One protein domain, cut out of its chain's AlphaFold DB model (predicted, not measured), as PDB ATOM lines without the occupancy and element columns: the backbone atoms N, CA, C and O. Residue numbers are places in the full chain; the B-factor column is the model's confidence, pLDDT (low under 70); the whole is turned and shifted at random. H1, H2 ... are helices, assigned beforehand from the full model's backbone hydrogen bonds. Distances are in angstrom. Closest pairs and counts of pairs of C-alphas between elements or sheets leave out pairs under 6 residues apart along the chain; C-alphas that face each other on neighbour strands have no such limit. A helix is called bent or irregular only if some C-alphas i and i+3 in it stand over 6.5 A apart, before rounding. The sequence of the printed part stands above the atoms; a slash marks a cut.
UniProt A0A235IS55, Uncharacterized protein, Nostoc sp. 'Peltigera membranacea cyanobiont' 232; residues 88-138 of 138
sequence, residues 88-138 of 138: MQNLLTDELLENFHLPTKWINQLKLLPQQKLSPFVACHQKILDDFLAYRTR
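Overview. This is residues 88 to 138 of the 138 residues of an uncharacterized protein of Nostoc sp. 'Peltigera membranacea cyanobiont' 232 (UniProt A0A235IS55). The printed part is a small open loop with a long helical arm: two short helices, H1 and H2, lie side by side and run opposite ways with a gap between them, and H3 leads away from them. Residues 120 to 138, nearly all of them in H3, stick out and make much of the length. There are 51 residues printed, with three named helices in the order H1, H2, H3 and no named strand; the class is all helix. The whole is extended, with a radius of gyration of the C-alphas of 18.5 A, and the C-alphas span 58 by 17 by 9 A.

Along the chain. Start at Met 88 and go on to C-alpha 93 at (-49.621, 8.384, -5.682), where H1, residues 93 to 99, begins. H2 is residues 104 to 111, from C-alpha 104 at (-60.773, 8.530, 3.316). H3, residues 120 to 136, runs 25.0 A to C-alpha 136 at (-29.452, 23.186, -37.626), with a kink of 34 degrees near residue 128. It is neither bent nor irregular, but only just: C-alphas 124 and 127 are 6.1 A apart.

Arrangement. Look first at H1 and H2, which are close but not clearly touching; their closest C-alphas, those of Leu 97 and Ile 107, are 6.9 A apart. They run opposite ways at a shallow tilt of 20 degrees. H3 is apart from both. Every O i to N i+4 pair is within hydrogen-bond range in H1 and H2; in H3 it is 10 of 13.

Size, cuts and confidence. The C-alphas farthest apart, of Pro 103 and Arg 138, are 58.9 A apart. The printed part has no cut. The link from H1 to H2 is tight, and that from H2 to H3 is short. Residues 117 to 138 have pLDDT under 70; the mean of the printed part is 72.0.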
ATOM      1  N   MET A  88     -52.523  16.605 -11.513       84.62
ATOM      2  CA  MET A  88     -52.535  15.205 -11.920       84.62
ATOM      3  C   MET A  88     -51.936  14.345 -10.815       84.62
ATOM      4  O   MET A  88     -51.047  14.791 -10.086       84.62
ATOM      5  N   GLN A  89     -52.399  13.103 -10.725       83.44
ATOM      6  CA  GLN A  89     -51.812  12.109  -9.837       83.44
ATOM      7  C   GLN A  89     -50.539  11.545 -10.457       83.44
ATOM      8  O   GLN A  89     -50.529  11.139 -11.613       83.44
ATOM      9  N   ASN A  90     -49.457  11.526  -9.684       84.12
ATOM     10  CA  ASN A  90     -48.247  10.787 -10.035       84.12
ATOM     11  C   ASN A  90     -48.547   9.273 -10.024       84.12
ATOM     12  O   ASN A  90     -49.372   8.825  -9.230       84.12
ATOM     13  N   LEU A  91     -47.835   8.482 -10.825       81.50
ATOM     14  CA  LEU A  91     -47.911   7.016 -10.824       81.50
ATOM     15  C   LEU A  91     -47.660   6.379  -9.444       81.50
ATOM     16  O   LEU A  91     -48.213   5.326  -9.156       81.50
ATOM     17  N   LEU A  92     -46.862   7.019  -8.584       83.38
ATOM     18  CA  LEU A  92     -46.595   6.548  -7.214       83.38
ATOM     19  C   LEU A  92     -47.653   7.000  -6.192       83.38
ATOM     20  O   LEU A  92     -47.523   6.718  -5.003       83.38
ATOM     21  N   THR A  93     -48.669   7.759  -6.615       85.56
ATOM     22  CA  THR A  93     -49.621   8.384  -5.682       85.56
ATOM     23  C   THR A  93     -50.404   7.336  -4.905       85.56
ATOM     24  O   THR A  93     -50.519   7.477  -3.696       85.56
ATOM     25  N   ASP A  94     -50.885   6.277  -5.557       81.12
ATOM     26  CA  ASP A  94     -51.701   5.254  -4.892       81.12
ATOM     27  C   ASP A  94     -50.922   4.537  -3.773       81.12
ATOM     28  O   ASP A  94     -51.400   4.471  -2.642       81.12
ATOM     29  N   GLU A  95     -49.677   4.128  -4.041       85.19
ATOM     30  CA  GLU A  95     -48.782   3.514  -3.046       85.19
ATOM     31  C   GLU A  95     -48.489   4.466  -1.873       85.19
ATOM     32  O   GLU A  95     -48.486   4.083  -0.701       85.19
ATOM     33  N   LEU A  96     -48.262   5.747  -2.165       86.38
ATOM     34  CA  LEU A  96     -48.007   6.748  -1.134       86.38
ATOM     35  C   LEU A  96     -49.251   7.027  -0.276       86.38
ATOM     36  O   LEU A  96     -49.132   7.212   0.935       86.38
ATOM     37  N   LEU A  97     -50.443   7.046  -0.876       85.75
ATOM     38  CA  LEU A  97     -51.696   7.296  -0.160       85.75
ATOM     39  C   LEU A  97     -52.024   6.192   0.847       85.75
ATOM     40  O   LEU A  97     -52.540   6.502   1.923       85.75
ATOM     41  N   GLU A  98     -51.694   4.939   0.532       82.56
ATOM     42  CA  GLU A  98     -51.826   3.813   1.464       82.56
ATOM     43  C   GLU A  98     -50.911   3.988   2.690       82.56
ATOM     44  O   GLU A  98     -51.337   3.775   3.831       82.56
ATOM     45  N   ASN A  99     -49.691   4.486   2.471       89.06
ATOM     46  CA  ASN A  99     -48.686   4.681   3.518       89.06
ATOM     47  C   ASN A  99     -48.943   5.899   4.424       89.06
ATOM     48  O   ASN A  99     -48.582   5.878   5.598       89.06
ATOM     49  N   PHE A 100     -49.556   6.972   3.915       85.50
ATOM     50  CA  PHE A 100     -49.726   8.219   4.678       85.50
ATOM     51  C   PHE A 100     -50.927   8.240   5.637       85.50
ATOM     52  O   PHE A 100     -51.139   9.249   6.312       85.50
ATOM     53  N   HIS A 101     -51.709   7.157   5.709       84.31
ATOM     54  CA  HIS A 101     -52.870   7.015   6.604       84.31
ATOM     55  C   HIS A 101     -53.816   8.229   6.571       84.31
ATOM     56  O   HIS A 101     -54.283   8.729   7.598       84.31
ATOM     57  N   LEU A 102     -54.081   8.740   5.367       86.50
ATOM     58  CA  LEU A 102     -54.908   9.928   5.188       86.50
ATOM     59  C   LEU A 102     -56.396   9.606   5.385       86.50
ATOM     60  O   LEU A 102     -56.852   8.518   5.028       86.50
ATOM     61  N   PRO A 103     -57.201  10.566   5.878       91.44
ATOM     62  CA  PRO A 103     -58.646  10.397   5.939       91.44
ATOM     63  C   PRO A 103     -59.243  10.043   4.570       91.44
ATOM     64  O   PRO A 103     -58.940  10.689   3.563       91.44
ATOM     65  N   THR A 104     -60.169   9.080   4.546       88.25
ATOM     66  CA  THR A 104     -60.773   8.530   3.316       88.25
ATOM     67  C   THR A 104     -61.409   9.602   2.429       88.25
ATOM     68  O   THR A 104     -61.375   9.496   1.207       88.25
ATOM     69  N   LYS A 105     -61.926  10.686   3.026       92.69
ATOM     70  CA  LYS A 105     -62.443  11.853   2.292       92.69
ATOM     71  C   LYS A 105     -61.408  12.422   1.315       92.69
ATOM     72  O   LYS A 105     -61.754  12.721   0.176       92.69
ATOM     73  N   TRP A 106     -60.160  12.575   1.754       88.56
ATOM     74  CA  TRP A 106     -59.091  13.147   0.936       88.56
ATOM     75  C   TRP A 106     -58.587  12.156  -0.105       88.56
ATOM     76  O   TRP A 106     -58.394  12.545  -1.250       88.56
ATOM     77  N   ILE A 107     -58.481  10.875   0.254       88.12
ATOM     78  CA  ILE A 107     -58.147   9.806  -0.697       88.12
ATOM     79  C   ILE A 107     -59.168   9.780  -1.842       88.12
ATOM     80  O   ILE A 107     -58.792   9.777  -3.010       88.12
ATOM     81  N   ASN A 108     -60.462   9.841  -1.522       89.12
ATOM     82  CA  ASN A 108     -61.523   9.834  -2.527       89.12
ATOM     83  C   ASN A 108     -61.483  11.078  -3.423       89.12
ATOM     84  O   ASN A 108     -61.693  10.957  -4.623       89.12
ATOM     85  N   GLN A 109     -61.189  12.257  -2.866       88.88
ATOM     86  CA  GLN A 109     -61.013  13.485  -3.653       88.88
ATOM     87  C   GLN A 109     -59.806  13.389  -4.594       88.88
ATOM     88  O   GLN A 109     -59.907  13.773  -5.755       88.88
ATOM     89  N   LEU A 110     -58.683  12.847  -4.118       87.44
ATOM     90  CA  LEU A 110     -57.475  12.690  -4.927       87.44
ATOM     91  C   LEU A 110     -57.691  11.700  -6.069       87.44
ATOM     92  O   LEU A 110     -57.287  12.007  -7.184       87.44
ATOM     93  N   LYS A 111     -58.424  10.604  -5.836       84.94
ATOM     94  CA  LYS A 111     -58.786   9.619  -6.871       84.94
ATOM     95  C   LYS A 111     -59.602  10.197  -8.036       84.94
ATOM     96  O   LYS A 111     -59.617   9.589  -9.102       84.94
ATOM     97  N   LEU A 112     -60.258  11.349  -7.862       88.56
ATOM     98  CA  LEU A 112     -60.974  12.042  -8.945       88.56
ATOM     99  C   LEU A 112     -60.035  12.798  -9.894       88.56
ATOM    100  O   LEU A 112     -60.450  13.166 -10.994       88.56
ATOM    101  N   LEU A 113     -58.792  13.062  -9.482       87.88
ATOM    102  CA  LEU A 113     -57.828  13.754 -10.325       87.88
ATOM    103  C   LEU A 113     -57.344  12.836 -11.456       87.88
ATOM    104  O   LEU A 113     -57.140  11.638 -11.235       87.88
ATOM    105  N   PRO A 114     -57.098  13.387 -12.654       86.62
ATOM    106  CA  PRO A 114     -56.559  12.613 -13.762       86.62
ATOM    107  C   PRO A 114     -55.194  12.012 -13.404       86.62
ATOM    108  O   PRO A 114     -54.344  12.672 -12.803       86.62
ATOM    109  N   GLN A 115     -54.967  10.760 -13.805       82.62
ATOM    110  CA  GLN A 115     -53.650  10.133 -13.713       82.62
ATOM    111  C   GLN A 115     -52.675  10.799 -14.685       82.62
ATOM    112  O   GLN A 115     -53.051  11.152 -15.808       82.62
ATOM    113  N   GLN A 116     -51.425  10.966 -14.253       71.75
ATOM    114  CA  GLN A 116     -50.372  11.571 -15.055       71.75
ATOM    115  C   GLN A 116     -50.216  10.799 -16.367       71.75
ATOM    116  O   GLN A 116     -49.753   9.662 -16.407       71.75
ATOM    117  N   LYS A 117     -50.575  11.460 -17.464       62.41
ATOM    118  CA  LYS A 117     -50.146  11.112 -18.819       62.41
ATOM    119  C   LYS A 117     -49.027  12.083 -19.191       62.41
ATOM    120  O   LYS A 117     -49.011  13.201 -18.673       62.41
ATOM    121  N   LEU A 118     -48.079  11.692 -20.051       53.75
ATOM    122  CA  LEU A 118     -47.107  12.657 -20.588       53.75
ATOM    123  C   LEU A 118     -47.888  13.864 -21.135       53.75
ATOM    124  O   LEU A 118     -48.741  13.711 -22.006       53.75
ATOM    125  N   SER A 119     -47.669  15.038 -20.546       47.91
ATOM    126  CA  SER A 119     -48.558  16.183 -20.740       47.91
ATOM    127  C   SER A 119     -48.533  16.693 -22.191       47.91
ATOM    128  O   SER A 119     -47.452  16.708 -22.790       47.91
ATOM    129  N   PRO A 120     -49.643  17.257 -22.705       46.03
ATOM    130  CA  PRO A 120     -49.702  17.969 -23.989       46.03
ATOM    131  C   PRO A 120     -48.689  19.115 -24.127       46.03
ATOM    132  O   PRO A 120     -48.362  19.505 -25.243       46.03
ATOM    133  N   PHE A 121     -48.156  19.628 -23.012       45.28
ATOM    134  CA  PHE A 121     -47.054  20.590 -22.993       45.28
ATOM    135  C   PHE A 121     -45.818  20.080 -23.752       45.28
ATOM    136  O   PHE A 121     -45.182  20.846 -24.467       45.28
ATOM    137  N   VAL A 122     -45.509  18.781 -23.672       50.34
ATOM    138  CA  VAL A 122     -44.428  18.183 -24.471       50.34
ATOM    139  C   VAL A 122     -44.808  18.192 -25.953       50.34
ATOM    140  O   VAL A 122     -43.983  18.543 -26.785       50.34
ATOM    141  N   ALA A 123     -46.067  17.898 -26.287       48.84
ATOM    142  CA  ALA A 123     -46.539  17.815 -27.668       48.84
ATOM    143  C   ALA A 123     -46.606  19.177 -28.387       48.84
ATOM    144  O   ALA A 123     -46.277  19.254 -29.567       48.84
ATOM    145  N   CYS A 124     -47.001  20.262 -27.707       43.75
ATOM    146  CA  CYS A 124     -47.055  21.590 -28.334       43.75
ATOM    147  C   CYS A 124     -45.660  22.199 -28.544       43.75
ATOM    148  O   CYS A 124     -45.419  22.829 -29.574       43.75
ATOM    149  N   HIS A 125     -44.723  21.948 -27.625       54.59
ATOM    150  CA  HIS A 125     -43.328  22.358 -27.787       54.59
ATOM    151  C   HIS A 125     -42.561  21.436 -28.739       54.59
ATOM    152  O   HIS A 125     -41.574  21.883 -29.313       54.59
ATOM    153  N   GLN A 126     -43.036  20.205 -28.978       56.94
ATOM    154  CA  GLN A 126     -42.436  19.269 -29.932       56.94
ATOM    155  C   GLN A 126     -42.336  19.874 -31.335       56.94
ATOM    156  O   GLN A 126     -41.295  19.773 -31.961       56.94
ATOM    157  N   LYS A 127     -43.366  20.591 -31.802       62.66
ATOM    158  CA  LYS A 127     -43.356  21.185 -33.147       62.66
ATOM    159  C   LYS A 127     -42.291  22.278 -33.313       62.66
ATOM    160  O   LYS A 127     -41.519  22.244 -34.260       62.66
ATOM    161  N   ILE A 128     -42.223  23.218 -32.365       60.88
ATOM    162  CA  ILE A 128     -41.213  24.300 -32.343       60.88
ATOM    163  C   ILE A 128     -39.798  23.710 -32.316       60.88
ATOM    164  O   ILE A 128     -38.843  24.249 -32.871       60.88
ATOM    165  N   LEU A 129     -39.678  22.578 -31.644       58.34
ATOM    166  CA  LEU A 129     -38.442  21.870 -31.428       58.34
ATOM    167  C   LEU A 129     -38.002  21.049 -32.641       58.34
ATOM    168  O   LEU A 129     -36.816  21.042 -32.964       58.34
ATOM    169  N   ASP A 130     -38.945  20.420 -33.333       62.38
ATOM    170  CA  ASP A 130     -38.712  19.755 -34.611       62.38
ATOM    171  C   ASP A 130     -38.254  20.783 -35.664       62.38
ATOM    172  O   ASP A 130     -37.258  20.550 -36.353       62.38
ATOM    173  N   ASP A 131     -38.880  21.968 -35.702       63.41
ATOM    174  CA  ASP A 131     -38.485  23.086 -36.573       63.41
ATOM    175  C   ASP A 131     -37.066  23.604 -36.244       63.41
ATOM    176  O   ASP A 131     -36.234  23.793 -37.139       63.41
ATOM    177  N   PHE A 132     -36.749  23.795 -34.956       58.28
ATOM    178  CA  PHE A 132     -35.427  24.251 -34.503       58.28
ATOM    179  C   PHE A 132     -34.308  23.252 -34.836       58.28
ATOM    180  O   PHE A 132     -33.210  23.647 -35.239       58.28
ATOM    181  N   LEU A 133     -34.567  21.952 -34.678       59.09
ATOM    182  CA  LEU A 133     -33.591  20.909 -34.996       59.09
ATOM    183  C   LEU A 133     -33.398  20.746 -36.506       59.09
ATOM    184  O   LEU A 133     -32.256  20.605 -36.944       59.09
ATOM    185  N   ALA A 134     -34.470  20.845 -37.300       60.50
ATOM    186  CA  ALA A 134     -34.398  20.794 -38.760       60.50
ATOM    187  C   ALA A 134     -33.580  21.956 -39.356       60.50
ATOM    188  O   ALA A 134     -32.882  21.774 -40.359       60.50
ATOM    189  N   TYR A 135     -33.619  23.137 -38.726       53.31
ATOM    190  CA  TYR A 135     -32.839  24.307 -39.144       53.31
ATOM    191  C   TYR A 135     -31.321  24.116 -38.972       53.31
ATOM    192  O   TYR A 135     -30.544  24.640 -39.763       53.31
ATOM    193  N   ARG A 136     -30.880  23.347 -37.966       48.84
ATOM    194  CA  ARG A 136     -29.452  23.186 -37.626       48.84
ATOM    195  C   ARG A 136     -28.743  22.062 -38.396       48.84
ATOM    196  O   ARG A 136     -27.530  21.925 -38.282       48.84
ATOM    197  N   THR A 137     -29.489  21.252 -39.145       46.91
ATOM    198  CA  THR A 137     -28.970  20.160 -39.989       46.91
ATOM    199  C   THR A 137     -28.726  20.558 -41.454       46.91
ATOM    200  O   THR A 137     -28.496  19.677 -42.279       46.91
ATOM    201  N   ARG A 138     -28.775  21.856 -41.787       40.91
ATOM    202  CA  ARG A 138     -28.335  22.403 -43.081       40.91
ATOM    203  C   ARG A 138     -26.975  23.075 -42.974       40.91
ATOM    204  O   ARG A 138     -26.713  23.684 -41.916       40.91
TER     205      ARG A 138